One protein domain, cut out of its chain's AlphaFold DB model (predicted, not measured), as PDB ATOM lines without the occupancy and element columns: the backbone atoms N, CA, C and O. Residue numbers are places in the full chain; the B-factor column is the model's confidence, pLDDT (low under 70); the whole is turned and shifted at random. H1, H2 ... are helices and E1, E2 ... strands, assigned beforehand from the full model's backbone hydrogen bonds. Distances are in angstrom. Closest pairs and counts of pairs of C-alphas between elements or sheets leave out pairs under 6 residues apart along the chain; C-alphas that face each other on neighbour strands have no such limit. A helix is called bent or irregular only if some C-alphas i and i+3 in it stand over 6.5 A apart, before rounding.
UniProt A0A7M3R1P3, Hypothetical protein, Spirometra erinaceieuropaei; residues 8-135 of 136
ATOM      1  N   ALA A   8      33.148  33.653 -18.667       44.22
ATOM      2  CA  ALA A   8      34.428  32.978 -18.493       44.22
ATOM      3  C   ALA A   8      34.984  32.705 -19.894       44.22
ATOM      4  O   ALA A   8      34.360  31.998 -20.686       44.22
ATOM      5  N   VAL A   9      36.100  33.349 -20.222       51.19
ATOM      6  CA  VAL A   9      36.734  33.280 -21.540       51.19
ATOM      7  C   VAL A   9      37.834  32.218 -21.475       51.19
ATOM      8  O   VAL A   9      38.756  32.346 -20.676       51.19
ATOM      9  N   ILE A  10      37.715  31.147 -22.264       55.59
ATOM     10  CA  ILE A  10      38.527  29.923 -22.101       55.59
ATOM     11  C   ILE A  10      39.401  29.653 -23.334       55.59
ATOM     12  O   ILE A  10      39.024  30.010 -24.449       55.59
ATOM     13  N   SER A  11      40.539  28.982 -23.126       54.16
ATOM     14  CA  SER A  11      41.225  28.161 -24.130       54.16
ATOM     15  C   SER A  11      40.519  26.796 -24.305       54.16
ATOM     16  O   SER A  11      39.930  26.268 -23.366       54.16
ATOM     17  N   GLU A  12      40.561  26.175 -25.488       54.31
ATOM     18  CA  GLU A  12      39.804  24.933 -25.780       54.31
ATOM     19  C   GLU A  12      40.048  23.775 -24.781       54.31
ATOM     20  O   GLU A  12      39.156  22.961 -24.543       54.31
ATOM     21  N   ALA A  13      41.219  23.724 -24.138       59.66
ATOM     22  CA  ALA A  13      41.627  22.630 -23.256       59.66
ATOM     23  C   ALA A  13      41.038  22.681 -21.830       59.66
ATOM     24  O   ALA A  13      41.119  21.688 -21.107       59.66
ATOM     25  N   GLU A  14      40.455  23.804 -21.404       71.94
ATOM     26  CA  GLU A  14      40.151  24.060 -19.983       71.94
ATOM     27  C   GLU A  14      38.646  24.142 -19.676       71.94
ATOM     28  O   GLU A  14      38.253  24.481 -18.559       71.94
ATOM     29  N   LEU A  15      37.789  23.782 -20.642       74.81
ATOM     30  CA  LEU A  15      36.335  23.967 -20.544       74.81
ATOM     31  C   LEU A  15      35.727  23.367 -19.268       74.81
ATOM     32  O   LEU A  15      34.916  24.015 -18.612       74.81
ATOM     33  N   ALA A  16      36.140  22.153 -18.894       76.81
ATOM     34  CA  ALA A  16      35.631  21.478 -17.701       76.81
ATOM     35  C   ALA A  16      35.959  22.245 -16.408       76.81
ATOM     36  O   ALA A  16      35.070  22.476 -15.594       76.81
ATOM     37  N   GLY A  17      37.201  22.714 -16.253       79.44
ATOM     38  CA  GLY A  17      37.611  23.470 -15.064       79.44
ATOM     39  C   GLY A  17      36.895  24.816 -14.942       79.44
ATOM     40  O   GLY A  17      36.604  25.279 -13.840       79.44
ATOM     41  N   CYS A  18      36.545  25.438 -16.067       76.44
ATOM     42  CA  CYS A  18      35.765  26.670 -16.048       76.44
ATOM     43  C   CYS A  18      34.301  26.454 -15.678       76.44
ATOM     44  O   CYS A  18      33.728  27.332 -15.043       76.44
ATOM     45  N   ILE A  19      33.699  25.315 -16.030       81.62
ATOM     46  CA  ILE A  19      32.338  24.986 -15.580       81.62
ATOM     47  C   ILE A  19      32.315  24.896 -14.052       81.62
ATOM     48  O   ILE A  19      31.506  25.581 -13.425       81.62
ATOM     49  N   ASP A  20      33.263  24.166 -13.459       82.81
ATOM     50  CA  ASP A  20      33.405  24.076 -12.001       82.81
ATOM     51  C   ASP A  20      33.590  25.470 -11.380       82.81
ATOM     52  O   ASP A  20      32.943  25.828 -10.391       82.81
ATOM     53  N   LYS A  21      34.418  26.317 -12.009       79.06
ATOM     54  CA  LYS A  21      34.635  27.687 -11.534       79.06
ATOM     55  C   LYS A  21      33.381  28.556 -11.626       79.06
ATOM     56  O   LYS A  21      33.097  29.324 -10.707       79.06
ATOM     57  N   CYS A  22      32.612  28.432 -12.704       81.06
ATOM     58  CA  CYS A  22      31.339  29.122 -12.865       81.06
ATOM     59  C   CYS A  22      30.337  28.721 -11.775       81.06
ATOM     60  O   CYS A  22      29.596  29.580 -11.293       81.06
ATOM     61  N   GLU A  23      30.329  27.462 -11.329       83.06
ATOM     62  CA  GLU A  23      29.489  27.032 -10.206       83.06
ATOM     63  C   GLU A  23      29.919  27.661  -8.873       83.06
ATOM     64  O   GLU A  23      29.066  28.092  -8.091       83.06
ATOM     65  N   GLU A  24      31.225  27.745  -8.603       79.56
ATOM     66  CA  GLU A  24      31.751  28.444  -7.422       79.56
ATOM     67  C   GLU A  24      31.362  29.926  -7.425       79.56
ATOM     68  O   GLU A  24      30.842  30.441  -6.431       79.56
ATOM     69  N   LEU A  25      31.570  30.605  -8.558       76.38
ATOM     70  CA  LEU A  25      31.216  32.013  -8.739       76.38
ATOM     71  C   LEU A  25      29.713  32.231  -8.606       76.38
ATOM     72  O   LEU A  25      29.292  33.195  -7.970       76.38
ATOM     73  N   SER A  26      28.904  31.311  -9.138       80.50
ATOM     74  CA  SER A  26      27.448  31.399  -9.033       80.50
ATOM     75  C   SER A  26      26.980  31.435  -7.581       80.50
ATOM     76  O   SER A  26      26.075  32.193  -7.231       80.50
ATOM     77  N   LYS A  27      27.620  30.632  -6.720       81.75
ATOM     78  CA  LYS A  27      27.351  30.605  -5.277       81.75
ATOM     79  C   LYS A  27      27.827  31.889  -4.600       81.75
ATOM     80  O   LYS A  27      27.084  32.457  -3.811       81.75
ATOM     81  N   ALA A  28      29.037  32.351  -4.916       76.50
ATOM     82  CA  ALA A  28      29.629  33.537  -4.293       76.50
ATOM     83  C   ALA A  28      28.901  34.844  -4.652       76.50
ATOM     84  O   ALA A  28      28.807  35.745  -3.823       76.50
ATOM     85  N   LEU A  29      28.392  34.948  -5.882       75.62
ATOM     86  CA  LEU A  29      27.682  36.124  -6.392       75.62
ATOM     87  C   LEU A  29      26.160  36.035  -6.206       75.62
ATOM     88  O   LEU A  29      25.445  36.947  -6.625       75.62
ATOM     89  N   GLU A  30      25.658  34.927  -5.645       82.06
ATOM     90  CA  GLU A  30      24.225  34.600  -5.540       82.06
ATOM     91  C   GLU A  30      23.473  34.781  -6.872       82.06
ATOM     92  O   GLU A  30      22.305  35.170  -6.925       82.06
ATOM     93  N   THR A  31      24.170  34.532  -7.979       77.50
ATOM     94  CA  THR A  31      23.744  34.904  -9.325       77.50
ATOM     95  C   THR A  31      24.219  33.837 -10.311       77.50
ATOM     96  O   THR A  31      25.394  33.501 -10.267       77.50
ATOM     97  N   PRO A  32      23.376  33.307 -11.221       80.56
ATOM     98  CA  PRO A  32      23.801  32.264 -12.157       80.56
ATOM     99  C   PRO A  32      24.912  32.746 -13.095       80.56
ATOM    100  O   PRO A  32      24.714  33.716 -13.822       80.56
ATOM    101  N   VAL A  33      26.039  32.037 -13.105       80.88
ATOM    102  CA  VAL A  33      27.207  32.253 -13.965       80.88
ATOM    103  C   VAL A  33      27.443  30.997 -14.801       80.88
ATOM    104  O   VAL A  33      27.367  29.882 -14.291       80.88
ATOM    105  N   SER A  34      27.746  31.168 -16.086       82.50
ATOM    106  CA  SER A  34      28.011  30.067 -17.010       82.50
ATOM    107  C   SER A  34      29.059  30.453 -18.043       82.50
ATOM    108  O   SER A  34      29.135  31.608 -18.460       82.50
ATOM    109  N   VAL A  35      29.802  29.465 -18.529       83.12
ATOM    110  CA  VAL A  35      30.667  29.622 -19.700       83.12
ATOM    111  C   VAL A  35      29.811  29.895 -20.932       83.12
ATOM    112  O   VAL A  35      28.844  29.177 -21.172       83.12
ATOM    113  N   VAL A  36      30.180  30.900 -21.729       87.12
ATOM    114  CA  VAL A  36      29.429  31.270 -22.948       87.12
ATOM    115  C   VAL A  36      30.280  31.487 -24.183       87.12
ATOM    116  O   VAL A  36      29.755  31.792 -25.252       87.12
ATOM    117  N   GLY A  37      31.593  31.352 -24.057       87.75
ATOM    118  CA  GLY A  37      32.480  31.561 -25.178       87.75
ATOM    119  C   GLY A  37      33.919  31.193 -24.882       87.75
ATOM    120  O   GLY A  37      34.272  30.742 -23.794       87.75
ATOM    121  N   TRP A  38      34.750  31.428 -25.884       86.62
ATOM    122  CA  TRP A  38      36.186  31.210 -25.847       86.62
ATOM    123  C   TRP A  38      36.902  32.380 -26.521       86.62
ATOM    124  O   TRP A  38      36.288  33.165 -27.252       86.62
ATOM    125  N   TYR A  39      38.198  32.520 -26.256       88.94
ATOM    126  CA  TYR A  39      39.018  33.507 -26.946       88.94
ATOM    127  C   TYR A  39      40.426  33.015 -27.197       88.94
ATOM    128  O   TYR A  39      40.975  32.209 -26.446       88.94
ATOM    129  N   HIS A  40      41.046  33.604 -28.210       85.44
ATOM    130  CA  HIS A  40      42.481  33.535 -28.404       85.44
ATOM    131  C   HIS A  40      43.008  34.823 -29.032       85.44
ATOM    132  O   HIS A  40      42.268  35.697 -29.499       85.44
ATOM    133  N   SER A  41      44.328  34.967 -29.006       87.62
ATOM    134  CA  SER A  41      45.014  36.106 -29.601       87.62
ATOM    135  C   SER A  41      45.609  35.760 -30.960       87.62
ATOM    136  O   SER A  41      46.205  34.700 -31.138       87.62
ATOM    137  N   HIS A  42      45.547  36.718 -31.872       90.75
ATOM    138  CA  HIS A  42      46.203  36.728 -33.171       90.75
ATOM    139  C   HIS A  42      47.376  37.724 -33.132       90.75
ATOM    140  O   HIS A  42      47.198  38.906 -33.452       90.75
ATOM    141  N   PRO A  43      48.580  37.304 -32.694       88.69
ATOM    142  CA  PRO A  43      49.730  38.195 -32.647       88.69
ATOM    143  C   PRO A  43      50.195  38.542 -34.061       88.69
ATOM    144  O   PRO A  43      50.377  37.664 -34.901       88.69
ATOM    145  N   HIS A  44      50.402  39.833 -34.316       86.00
ATOM    146  CA  HIS A  44      50.915  40.386 -35.575       86.00
ATOM    147  C   HIS A  44      50.062  40.113 -36.832       86.00
ATOM    148  O   HIS A  44      50.469  40.500 -37.927       86.00
ATOM    149  N   ILE A  45      48.881  39.497 -36.702       88.50
ATOM    150  CA  ILE A  45      47.989  39.141 -37.819       88.50
ATOM    151  C   ILE A  45      46.580  39.714 -37.619       88.50
ATOM    152  O   ILE A  45      46.266  40.270 -36.567       88.50
ATOM    153  N   THR A  46      45.727  39.622 -38.642       89.50
ATOM    154  CA  THR A  46      44.361  40.174 -38.628       89.50
ATOM    155  C   THR A  46      43.451  39.449 -37.625       89.50
ATOM    156  O   THR A  46      43.676  38.276 -37.330       89.50
ATOM    157  N   PRO A  47      42.382  40.096 -37.122       87.25
ATOM    158  CA  PRO A  47      41.443  39.467 -36.188       87.25
ATOM    159  C   PRO A  47      40.436  38.524 -36.875       87.25
ATOM    160  O   PRO A  47      39.442  38.152 -36.261       87.25
ATOM    161  N   PHE A  48      40.624  38.190 -38.157       93.94
ATOM    162  CA  PHE A  48      39.707  37.302 -38.873       93.94
ATOM    163  C   PHE A  48      39.965  35.844 -38.484       93.94
ATOM    164  O   PHE A  48      41.135  35.453 -38.420       93.94
ATOM    165  N   PRO A  49      38.910  35.051 -38.232       93.31
ATOM    166  CA  PRO A  49      39.063  33.663 -37.833       93.31
ATOM    167  C   PRO A  49      39.663  32.835 -38.974       93.31
ATOM    168  O   PRO A  49      39.335  33.003 -40.149       93.31
ATOM    169  N   SER A  50      40.567  31.930 -38.625       92.88
ATOM    170  CA  SER A  50      41.072  30.906 -39.531       92.88
ATOM    171  C   SER A  50      40.037  29.796 -39.742       92.88
ATOM    172  O   SER A  50      39.040  29.688 -39.028       92.88
ATOM    173  N   HIS A  51      40.292  28.907 -40.704       92.12
ATOM    174  CA  HIS A  51      39.452  27.722 -40.902       92.12
ATOM    175  C   HIS A  51      39.394  26.817 -39.656       92.12
ATOM    176  O   HIS A  51      38.355  26.213 -39.396       92.12
ATOM    177  N   VAL A  52      40.490  26.742 -38.887       92.56
ATOM    178  CA  VAL A  52      40.541  25.988 -37.626       92.56
ATOM    179  C   VAL A  52      39.625  26.649 -36.604       92.56
ATOM    180  O   VAL A  52      38.788  25.967 -36.028       92.56
ATOM    181  N   ASP A  53      39.693  27.976 -36.467       92.69
ATOM    182  CA  ASP A  53      38.858  28.722 -35.518       92.69
ATOM    183  C   ASP A  53      37.364  28.552 -35.817       92.69
ATOM    184  O   ASP A  53      36.565  28.340 -34.907       92.69
ATOM    185  N   VAL A  54      36.975  28.592 -37.097       94.50
ATOM    186  CA  VAL A  54      35.580  28.373 -37.513       94.50
ATOM    187  C   VAL A  54      35.129  26.938 -37.227       94.50
ATOM    188  O   VAL A  54      34.012  26.732 -36.751       94.50
ATOM    189  N   GLN A  55      35.987  25.940 -37.462       92.31
ATOM    190  CA  GLN A  55      35.672  24.545 -37.154       92.31
ATOM    191  C   GLN A  55      35.546  24.304 -35.642       92.31
ATOM    192  O   GLN A  55      34.600  23.649 -35.206       92.31
ATOM    193  N   THR A  56      36.464  24.846 -34.843       90.19
ATOM    194  CA  THR A  56      36.417  24.776 -33.377       90.19
ATOM    195  C   THR A  56      35.159  25.462 -32.846       90.19
ATOM    196  O   THR A  56      34.420  24.883 -32.050       90.19
ATOM    197  N   GLN A  57      34.829  26.646 -33.364       92.94
ATOM    198  CA  GLN A  57      33.601  27.357 -33.019       92.94
ATOM    199  C   GLN A  57      32.343  26.543 -33.355       92.94
ATOM    200  O   GLN A  57      31.404  26.506 -32.560       92.94
ATOM    201  N   LEU A  58      32.313  25.856 -34.503       92.94
ATOM    202  CA  LEU A  58      31.202  24.973 -34.869       92.94
ATOM    203  C   LEU A  58      31.042  23.813 -33.875       92.94
ATOM    204  O   LEU A  58      29.915  23.478 -33.508       92.94
ATOM    205  N   ASN A  59      32.151  23.228 -33.413       90.62
ATOM    206  CA  ASN A  59      32.133  22.159 -32.412       90.62
ATOM    207  C   ASN A  59      31.568  22.660 -31.074       90.62
ATOM    208  O   ASN A  59      30.703  22.004 -30.495       90.62
ATOM    209  N   PHE A  60      31.986  23.842 -30.609       89.56
ATOM    210  CA  PHE A  60      31.407  24.447 -29.407       89.56
ATOM    211  C   PHE A  60      29.919  24.773 -29.580       89.56
ATOM    212  O   PHE A  60      29.119  24.516 -28.679       89.56
ATOM    213  N   GLN A  61      29.516  25.241 -30.765       91.69
ATOM    214  CA  GLN A  61      28.114  25.525 -31.066       91.69
ATOM    215  C   GLN A  61      27.211  24.294 -31.162       91.69
ATOM    216  O   GLN A  61      25.987  24.423 -31.064       91.69
ATOM    217  N   ALA A  62      27.786  23.100 -31.324       90.56
ATOM    218  CA  ALA A  62      27.038  21.854 -31.205       90.56
ATOM    219  C   ALA A  62      26.594  21.588 -29.754       90.56
ATOM    220  O   ALA A  62      25.568  20.939 -29.547       90.56
ATOM    221  N   MET A  63      27.334  22.106 -28.764       87.75
ATOM    222  CA  MET A  63      26.985  22.017 -27.342       87.75
ATOM    223  C   MET A  63      26.058  23.158 -26.911       87.75
ATOM    224  O   MET A  63      25.044  22.907 -26.265       87.75
ATOM    225  N   ASP A  64      26.358  24.394 -27.321       89.06
ATOM    226  CA  ASP A  64      25.487  25.556 -27.117       89.06
ATOM    227  C   ASP A  64      25.437  26.427 -28.375       89.06
ATOM    228  O   ASP A  64      26.407  27.080 -28.746       89.06
ATOM    229  N   ARG A  65      24.267  26.511 -29.013       91.00
ATOM    230  CA  ARG A  65      24.075  27.304 -30.239       91.00
ATOM    231  C   ARG A  65      24.402  28.792 -30.070       91.00
ATOM    232  O   ARG A  65      24.684  29.445 -31.071       91.00
ATOM    233  N   ASN A  66      24.365  29.313 -28.845       90.50
ATOM    234  CA  ASN A  66      24.682  30.705 -28.534       90.50
ATOM    235  C   ASN A  66      26.145  30.919 -28.122       90.50
ATOM    236  O   ASN A  66      26.504  32.042 -27.774       90.50
ATOM    237  N   PHE A  67      26.987  29.882 -28.162       89.56
ATOM    238  CA  PHE A  67      28.402  30.003 -27.824       89.56
ATOM    239  C   PHE A  67      29.097  30.983 -28.769       89.56
ATOM    240  O   PHE A  67      28.826  30.975 -29.974       89.56
ATOM    241  N   VAL A  68      29.999  31.812 -28.245       91.50
ATOM    242  CA  VAL A  68      30.680  32.866 -29.016       91.50
ATOM    243  C   VAL A  68      32.198  32.695 -29.021       91.50
ATOM    244  O   VAL A  68      32.792  32.301 -28.020       91.50
ATOM    245  N   GLY A  69      32.831  33.032 -30.142       91.31
ATOM    246  CA  GLY A  69      34.284  33.128 -30.261       91.31
ATOM    247  C   GLY A  69      34.731  34.586 -30.290       91.31
ATOM    248  O   GLY A  69      34.101  35.419 -30.948       91.31
ATOM    249  N   LEU A  70      35.817  34.907 -29.589       91.81
ATOM    250  CA  LEU A  70      36.443  36.230 -29.593       91.81
ATOM    251  C   LEU A  70      37.902  36.134 -30.052       91.81
ATOM    252  O   LEU A  70      38.662  35.315 -29.547       91.81
ATOM    253  N   ILE A  71      38.316  37.017 -30.959       90.94
ATOM    254  CA  ILE A  71      39.703  37.105 -31.424       90.94
ATOM    255  C   ILE A  71      40.257  38.487 -31.120       90.94
ATOM    256  O   ILE A  71      39.726  39.503 -31.580       90.94
ATOM    257  N   PHE A  72      41.370  38.509 -30.391       89.75
ATOM    258  CA  PHE A  72      42.147  39.716 -30.141       89.75
ATOM    259  C   PHE A  72      43.358  39.753 -31.067       89.75
ATOM    260  O   PHE A  72      44.329  39.026 -30.877       89.75
ATOM    261  N   SER A  73      43.325  40.631 -32.063       89.75
ATOM    262  CA  SER A  73      44.507  40.943 -32.862       89.75
ATOM    263  C   SER A  73      45.360  41.958 -32.111       89.75
ATOM    264  O   SER A  73      44.893  43.050 -31.781       89.75
ATOM    265  N   VAL A  74      46.598  41.572 -31.805       88.06
ATOM    266  CA  VAL A  74      47.518  42.322 -30.942       88.06
ATOM    267  C   VAL A  74      48.893  42.431 -31.590       88.06
ATOM    268  O   VAL A  74      49.266  41.641 -32.451       88.06
ATOM    269  N   PHE A  75      49.673  43.429 -31.174       85.00
ATOM    270  CA  PHE A  75      51.035  43.689 -31.683       85.00
ATOM    271  C   PHE A  75      51.103  44.009 -33.185       85.00
ATOM    272  O   PHE A  75      52.161  43.885 -33.809       85.00
ATOM    273  N   VAL A  76      49.997  44.484 -33.759       81.31
ATOM    274  CA  VAL A  76      49.957  44.962 -35.140       81.31
ATOM    275  C   VAL A  76      50.589  46.351 -35.199       81.31
ATOM    276  O   VAL A  76      50.055  47.312 -34.646       81.31
ATOM    277  N   HIS A  77      51.735  46.447 -35.870       81.88
ATOM    278  CA  HIS A  77      52.393  47.716 -36.169       81.88
ATOM    279  C   HIS A  77      52.021  48.152 -37.580       81.88
ATOM    280  O   HIS A  77      52.160  47.383 -38.531       81.88
ATOM    281  N   GLN A  78      51.560  49.392 -37.722       77.88
ATOM    282  CA  GLN A  78      51.332  49.971 -39.039       77.88
ATOM    283  C   GLN A  78      52.553  50.802 -39.445       77.88
ATOM    284  O   GLN A  78      53.024  51.589 -38.625       77.88
ATOM    285  N   PRO A  79      53.038  50.702 -40.698       76.31
ATOM    286  CA  PRO A  79      54.248  51.404 -41.147       76.31
ATOM    287  C   PRO A  79      54.232  52.922 -40.905       76.31
ATOM    288  O   PRO A  79      55.284  53.532 -40.764       76.31
ATOM    289  N   ASN A  80      53.036  53.517 -40.840       78.56
ATOM    290  CA  ASN A  80      52.819  54.957 -40.712       78.56
ATOM    291  C   ASN A  80      52.157  55.360 -39.382       78.56
ATOM    292  O   ASN A  80      51.643  56.473 -39.276       78.56
ATOM    293  N   SER A  81      52.121  54.474 -38.381       73.44
ATOM    294  CA  SER A  81      51.576  54.784 -37.057       73.44
ATOM    295  C   SER A  81      52.600  54.445 -35.973       73.44
ATOM    296  O   SER A  81      53.074  53.311 -35.930       73.44
ATOM    297  N   PRO A  82      52.931  55.385 -35.069       72.12
ATOM    298  CA  PRO A  82      53.838  55.116 -33.954       72.12
ATOM    299  C   PRO A  82      53.206  54.231 -32.865       72.12
ATOM    300  O   PRO A  82      53.889  53.845 -31.922       72.12
ATOM    301  N   GLY A  83      51.904  53.939 -32.961       74.88
ATOM    302  CA  GLY A  83      51.162  53.149 -31.984       74.88
ATOM    303  C   GLY A  83      50.910  51.709 -32.428       74.88
ATOM    304  O   GLY A  83      50.788  51.407 -33.616       74.88
ATOM    305  N   GLN A  84      50.762  50.828 -31.442       80.31
ATOM    306  CA  GLN A  84      50.212  49.492 -31.637       80.31
ATOM    307  C   GLN A  84      48.710  49.589 -31.936       80.31
ATOM    308  O   GLN A  84      47.984  50.328 -31.273       80.31
ATOM    309  N   VAL A  85      48.237  48.800 -32.898       82.06
ATOM    310  CA  VAL A  85      46.806  48.596 -33.128       82.06
ATOM    311  C   VAL A  85      46.368  47.313 -32.427       82.06
ATOM    312  O   VAL A  85      46.991  46.261 -32.593       82.06
ATOM    313  N   VAL A  86      45.286  47.410 -31.652       85.12
ATOM    314  CA  VAL A  86      44.589  46.269 -31.046       85.12
ATOM    315  C   VAL A  86      43.172  46.228 -31.604       85.12
ATOM    316  O   VAL A  86      42.477  47.243 -31.592       85.12
ATOM    317  N   SER A  87      42.751  45.073 -32.116       88.25
ATOM    318  CA  SER A  87      41.403  44.869 -32.665       88.25
ATOM    319  C   SER A  87      40.719  43.688 -31.990       88.25
ATOM    320  O   SER A  87      41.356  42.663 -31.758       88.25
ATOM    321  N   LEU A  88      39.417  43.817 -31.738       87.94
ATOM    322  CA  LEU A  88      38.560  42.747 -31.232       87.94
ATOM    323  C   LEU A  88      37.523  42.380 -32.292       87.94
ATOM    324  O   LEU A  88      36.832  43.256 -32.812       87.94
ATOM    325  N   LEU A  89      37.396  41.088 -32.577       92.44
ATOM    326  CA  LEU A  89      36.332  40.537 -33.407       92.44
ATOM    327  C   LEU A  89      35.590  39.458 -32.626       92.44
ATOM    328  O   LEU A  89      36.214  38.551 -32.086       92.44
ATOM    329  N   GLY A  90      34.263  39.556 -32.581       93.19
ATOM    330  CA  GLY A  90      33.404  38.469 -32.124       93.19
ATOM    331  C   GLY A  90      32.763  37.752 -33.299       93.19
ATOM    332  O   GLY A  90      32.348  38.397 -34.268       93.19
ATOM    333  N   PHE A  91      32.648  36.429 -33.207       95.44
ATOM    334  CA  PHE A  91      32.033  35.621 -34.251       95.44
ATOM    335  C   PHE A  91      31.327  34.363 -33.733       95.44
ATOM    336  O   PHE A  91      31.557  33.893 -32.619       95.44
ATOM    337  N   GLN A  92      30.481  33.818 -34.600       95.75
ATOM    338  CA  GLN A  92      29.927  32.470 -34.549       95.75
ATOM    339  C   GLN A  92      30.210  31.754 -35.880       95.75
ATOM    340  O   GLN A  92      30.563  32.389 -36.873       95.75
ATOM    341  N   SER A  93      30.070  30.432 -35.918       94.50
ATOM    342  CA  SER A  93      30.103  29.630 -37.139       94.50
ATOM    343  C   SER A  93      28.686  29.300 -37.596       94.50
ATOM    344  O   SER A  93      27.835  28.865 -36.819       94.50
ATOM    345  N   THR A  94      28.457  29.434 -38.896       89.38
ATOM    346  CA  THR A  94      27.228  29.001 -39.571       89.38
ATOM    347  C   THR A  94      27.360  27.567 -40.092       89.38
ATOM    348  O   THR A  94      28.463  27.026 -40.206       89.38
ATOM    349  N   THR A  95      26.239  26.949 -40.479       75.50
ATOM    350  CA  THR A  95      26.164  25.575 -41.021       75.50
ATOM    351  C   THR A  95      27.036  25.347 -42.269       75.50
ATOM    352  O   THR A  95      27.293  24.208 -42.641       75.50
ATOM    353  N   GLY A  96      27.508  26.418 -42.918       75.81
ATOM    354  CA  GLY A  96      28.418  26.368 -44.063       75.81
ATOM    355  C   GLY A  96      29.903  26.536 -43.726       75.81
ATOM    356  O   GLY A  96      30.648  26.881 -44.639       75.81
ATOM    357  N   GLN A  97      30.316  26.378 -42.458       76.31
ATOM    358  CA  GLN A  97      31.686  26.666 -41.986       76.31
ATOM    359  C   GLN A  97      32.148  28.074 -42.385       76.31
ATOM    360  O   GLN A  97      33.275  28.295 -42.828       76.31
ATOM    361  N   LYS A  98      31.239  29.043 -42.262       87.38
ATOM    362  CA  LYS A  98      31.542  30.461 -42.451       87.38
ATOM    363  C   LYS A  98      31.358  31.191 -41.140       87.38
ATOM    364  O   LYS A  98      30.396  30.916 -40.422       87.38
ATOM    365  N   GLU A  99      32.241  32.145 -40.896       91.62
ATOM    366  CA  GLU A  99      32.095  33.107 -39.815       91.62
ATOM    367  C   GLU A  99      30.846  33.980 -40.016       91.62
ATOM    368  O   GLU A  99      30.551  34.459 -41.114       91.62
ATOM    369  N   GLU A 100      30.128  34.218 -38.931       94.31
ATOM    370  CA  GLU A 100      29.119  35.257 -38.801       94.31
ATOM    371  C   GLU A 100      29.579  36.208 -37.700       94.31
ATOM    372  O   GLU A 100      29.864  35.786 -36.580       94.31
ATOM    373  N   ARG A 101      29.710  37.496 -38.025       93.44
ATOM    374  CA  ARG A 101      30.221  38.495 -37.080       93.44
ATOM    375  C   ARG A 101      29.127  38.914 -36.115       93.44
ATOM    376  O   ARG A 101      28.044  39.303 -36.542       93.44
ATOM    377  N   ILE A 102      29.459  38.926 -34.830       90.94
ATOM    378  CA  ILE A 102      28.572  39.422 -33.779       90.94
ATOM    379  C   ILE A 102      29.041  40.792 -33.292       90.94
ATOM    380  O   ILE A 102      30.236  41.086 -33.232       90.94
ATOM    381  N   ASN A 103      28.087  41.645 -32.928       86.69
ATOM    382  CA  ASN A 103      28.397  42.937 -32.329       86.69
ATOM    383  C   ASN A 103      28.839  42.740 -30.878       86.69
ATOM    384  O   ASN A 103      28.057  42.294 -30.041       86.69
ATOM    385  N   VAL A 104      30.082  43.113 -30.577       82.00
ATOM    386  CA  VAL A 104      30.647  43.051 -29.226       82.00
ATOM    387  C   VAL A 104      30.721  44.457 -28.648       82.00
ATOM    388  O   VAL A 104      31.262  45.369 -29.273       82.00
ATOM    389  N   ARG A 105      30.195  44.640 -27.434       78.50
ATOM    390  CA  ARG A 105      30.245  45.913 -26.708       78.50
ATOM    391  C   ARG A 105      30.924  45.721 -25.362       78.50
ATOM    392  O   ARG A 105      30.415  45.006 -24.506       78.50
ATOM    393  N   ILE A 106      32.025  46.437 -25.163       75.19
ATOM    394  CA  ILE A 106      32.751  46.489 -23.893       75.19
ATOM    395  C   ILE A 106      32.107  47.563 -23.010       75.19
ATOM    396  O   ILE A 106      31.867  48.684 -23.464       75.19
ATOM    397  N   GLN A 107      31.806  47.229 -21.757       70.88
ATOM    398  CA  GLN A 107      31.230  48.144 -20.778       70.88
ATOM    399  C   GLN A 107      32.120  48.202 -19.514       70.88
ATOM    400  O   GLN A 107      32.484  47.176 -18.944       70.88
ATOM    401  N   PRO A 108      32.511  49.396 -19.040       51.66
ATOM    402  CA  PRO A 108      33.282  49.513 -17.805       51.66
ATOM    403  C   PRO A 108      32.404  49.219 -16.579       51.66
ATOM    404  O   PRO A 108      31.259  49.669 -16.515       51.66
ATOM    405  N   LEU A 109      32.948  48.523 -15.575       59.50
ATOM    406  CA  LEU A 109      32.269  48.333 -14.291       59.50
ATOM    407  C   LEU A 109      32.465  49.538 -13.372       59.50
ATOM    408  O   LEU A 109      33.587  49.927 -13.057       59.50
ATOM    409  N   LEU A 110      31.358  50.101 -12.881       50.56
ATOM    410  CA  LEU A 110      31.348  51.319 -12.057       50.56
ATOM    411  C   LEU A 110      31.770  51.113 -10.586       50.56
ATOM    412  O   LEU A 110      31.825  52.082  -9.833       50.56
ATOM    413  N   LYS A 111      32.091  49.887 -10.152       49.41
ATOM    414  CA  LYS A 111      32.627  49.594  -8.811       49.41
ATOM    415  C   LYS A 111      33.625  48.439  -8.883       49.41
ATOM    416  O   LYS A 111      33.240  47.281  -8.782       49.41
ATOM    417  N   SER A 112      34.901  48.761  -9.060       43.53
ATOM    418  CA  SER A 112      35.990  47.787  -8.971       43.53
ATOM    419  C   SER A 112      36.540  47.776  -7.544       43.53
ATOM    420  O   SER A 112      37.277  48.671  -7.137       43.53
ATOM    421  N   SER A 113      36.150  46.768  -6.766       42.00
ATOM    422  CA  SER A 113      36.996  46.234  -5.689       42.00
ATOM    423  C   SER A 113      37.451  44.800  -5.984       42.00
ATOM    424  O   SER A 113      38.005  44.143  -5.110       42.00
ATOM    425  N   ALA A 114      37.231  44.309  -7.207       41.09
ATOM    426  CA  ALA A 114      37.749  43.043  -7.712       41.09
ATOM    427  C   ALA A 114      37.705  43.039  -9.253       41.09
ATOM    428  O   ALA A 114      36.877  43.733  -9.847       41.09
ATOM    429  N   ASN A 115      38.614  42.276  -9.862       42.03
ATOM    430  CA  ASN A 115      39.030  42.247 -11.273       42.03
ATOM    431  C   ASN A 115      37.966  41.778 -12.296       42.03
ATOM    432  O   ASN A 115      38.228  40.910 -13.122       42.03
ATOM    433  N   PHE A 116      36.768  42.353 -12.276       43.78
ATOM    434  CA  PHE A 116      35.709  42.021 -13.232       43.78
ATOM    435  C   PHE A 116      35.503  43.169 -14.254       43.78
ATOM    436  O   PHE A 116      35.842  44.322 -13.980       43.78
ATOM    437  N   TYR A 117      34.942  42.878 -15.432       41.00
ATOM    438  CA  TYR A 117      34.522  43.824 -16.487       41.00
ATOM    439  C   TYR A 117      33.040  43.593 -16.861       41.00
ATOM    440  O   TYR A 117      32.485  42.560 -16.522       41.00
ATOM    441  N   GLN A 118      32.351  44.538 -17.513       40.34
ATOM    442  CA  GLN A 118      30.935  44.411 -17.916       40.34
ATOM    443  C   GLN A 118      30.860  44.282 -19.447       40.34
ATOM    444  O   GLN A 118      31.634  44.914 -20.162       40.34
ATOM    445  N   ALA A 119      29.908  43.542 -20.007       40.84
ATOM    446  CA  ALA A 119      29.581  43.653 -21.435       40.84
ATOM    447  C   ALA A 119      28.082  43.458 -21.645       40.84
ATOM    448  O   ALA A 119      27.469  42.633 -20.976       40.84
ATOM    449  N   GLY A 120      27.473  44.204 -22.568       40.75
ATOM    450  CA  GLY A 120      26.029  44.124 -22.814       40.75
ATOM    451  C   GLY A 120      25.669  44.306 -24.284       40.75
ATOM    452  O   GLY A 120      26.222  45.179 -24.946       40.75
ATOM    453  N   LEU A 121      24.723  43.510 -24.787       38.38
ATOM    454  CA  LEU A 121      24.164  43.627 -26.141       38.38
ATOM    455  C   LEU A 121      23.062  44.701 -26.169       38.38
ATOM    456  O   LEU A 121      22.254  44.797 -25.247       38.38
ATOM    457  N   GLU A 122      23.029  45.535 -27.209       34.72
ATOM    458  CA  GLU A 122      22.076  46.647 -27.308       34.72
ATOM    459  C   GLU A 122      20.798  46.213 -28.051       34.72
ATOM    460  O   GLU A 122      20.867  45.772 -29.195       34.72
ATOM    461  N   GLY A 123      19.633  46.321 -27.393       39.62
ATOM    462  CA  GLY A 123      18.331  46.027 -28.012       39.62
ATOM    463  C   GLY A 123      17.129  45.797 -27.080       39.62
ATOM    464  O   GLY A 123      15.998  45.818 -27.559       39.62
ATOM    465  N   ALA A 124      17.303  45.613 -25.767       37.50
ATOM    466  CA  ALA A 124      16.187  45.319 -24.857       37.50
ATOM    467  C   ALA A 124      15.925  46.460 -23.858       37.50
ATOM    468  O   ALA A 124      16.838  46.979 -23.220       37.50
ATOM    469  N   GLY A 125      14.656  46.867 -23.759       35.72
ATOM    470  CA  GLY A 125      14.181  47.997 -22.963       35.72
ATOM    471  C   GLY A 125      14.402  47.891 -21.450       35.72
ATOM    472  O   GLY A 125      14.836  46.876 -20.909       35.72
ATOM    473  N   ARG A 126      14.077  49.002 -20.775       37.53
ATOM    474  CA  ARG A 126      14.200  49.237 -19.325       37.53
ATOM    475  C   ARG A 126      13.711  48.021 -18.521       37.53
ATOM    476  O   ARG A 126      12.509  47.782 -18.462       37.53
ATOM    477  N   GLY A 127      14.634  47.284 -17.897       41.41
ATOM    478  CA  GLY A 127      14.282  46.173 -17.005       41.41
ATOM    479  C   GLY A 127      15.300  45.040 -16.826       41.41
ATOM    480  O   GLY A 127      14.971  44.088 -16.127       41.41
ATOM    481  N   GLN A 128      16.502  45.089 -17.413       40.12
ATOM    482  CA  GLN A 128      17.487  44.005 -17.268       40.12
ATOM    483  C   GLN A 128      18.699  44.398 -16.411       40.12
ATOM    484  O   GLN A 128      19.212  45.512 -16.497       40.12
ATOM    485  N   SER A 129      19.097  43.458 -15.551       38.53
ATOM    486  CA  SER A 129      20.217  43.524 -14.610       38.53
ATOM    487  C   SER A 129      21.581  43.430 -15.319       38.53
ATOM    488  O   SER A 129      21.661  42.811 -16.379       38.53
ATOM    489  N   PRO A 130      22.648  44.018 -14.745       37.50
ATOM    490  CA  PRO A 130      23.981  44.069 -15.356       37.50
ATOM    491  C   PRO A 130      24.661  42.687 -15.460       37.50
ATOM    492  O   PRO A 130      24.380  41.795 -14.664       37.50
ATOM    493  N   LEU A 131      25.554  42.547 -16.450       39.44
ATOM    494  CA  LEU A 131      26.292  41.336 -16.859       39.44
ATOM    495  C   LEU A 131      27.784  41.463 -16.503       39.44
ATOM    496  O   LEU A 131      28.391  42.442 -16.919       39.44
ATOM    497  N   TRP A 132      28.386  40.518 -15.778       37.78
ATOM    498  CA  TRP A 132      29.794  40.594 -15.330       37.78
ATOM    499  C   TRP A 132      30.726  39.784 -16.259       37.78
ATOM    500  O   TRP A 132      30.262  39.031 -17.094       37.78
ATOM    501  N   ILE A 133      32.042  39.946 -16.199       39.41
ATOM    502  CA  ILE A 133      33.069  39.207 -16.963       39.41
ATOM    503  C   ILE A 133      34.284  39.126 -16.049       39.41
ATOM    504  O   ILE A 133      34.667  40.146 -15.486       39.41
ATOM    505  N   GLU A 134      34.903  37.962 -15.899       32.69
ATOM    506  CA  GLU A 134      36.187  37.833 -15.199       32.69
ATOM    507  C   GLU A 134      37.320  37.839 -16.230       32.69
ATOM    508  O   GLU A 134      37.252  37.130 -17.234       32.69
ATOM    509  N   ALA A 135      38.344  38.662 -16.002       30.45
ATOM    510  CA  ALA A 135      39.604  38.581 -16.731       30.45
ATOM    511  C   ALA A 135      40.676  38.100 -15.749       30.45
ATOM    512  O   ALA A 135      40.821  38.695 -14.677       30.45
TER     513      ALA A 135
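This is residues 8 to 135 of the 136 residues of the protein "Hypothetical protein" of Spirometra erinaceieuropaei (UniProt A0A7M3R1P3). A strongly twisted sheet of four strands, E1 to E4, has helix H2 packed along one face, and helix H1 only grazes it. The small hairpin of E5 and E6 forms a separate piece, where residues 123 to 129 stick out. The 128 printed residues include H1, E1, H2, E2, E3, E4, E5, E6 in that order; the large sheet, E1 E2 E3 E4, is mixed. The class is mixed, helices and strands; the whole is compact, radius of gyration of the C-alphas 16.2 A, spans 48 by 37 by 32 A.

E1, residues 37 to 43, and E2, residues 68 to 77, are parallel, with N 42 and O 72 2.8 A apart. E3, residues 84 to 93, and E4, residues 99 to 102, complete a meander with E2, each strand the antiparallel neighbour of the one before; N 71 and O 89 are 2.8 A apart, N 100 and O 92 2.8 A. H2, residues 51 to 63, has a height over the sheet of 7.7 A; its closest C-alphas to E3 are Leu 58 and Ser 93, 5.3 A. E1, H2, E2 form a strand-helix-strand unit, parallel strands joined through a helix, with a right-handed crossover. H1, residues 12 to 28, grazes the sheet with residues 12 to 15. E5, residues 116 to 119, and E6, residues 132 to 134, form an antiparallel hairpin, N 117 and O 133 2.7 A apart; both are apart from E1 to E4. O i to N i+4 pairs within hydrogen-bond range number 11 of 13 in H1 and 8 of 9 in H2.

E3 spans 28.8 A, E2 27.3 A and H1 25.3 A. H1 begins at C-alpha 12 (39.804, 24.933, -25.780); E6 ends at C-alpha 134 (36.187, 37.833, -15.199). H1 is irregular: C-alphas 13 and 16 are 8.3 A apart.

The farthest C-alphas, of Lys 27 and Asn 80, are 50.0 A apart. The printed part has no cut; links E4 to E5 and E5 to E6 are long. Confidence is under 70 at residues 8 to 13 and 108 to 135.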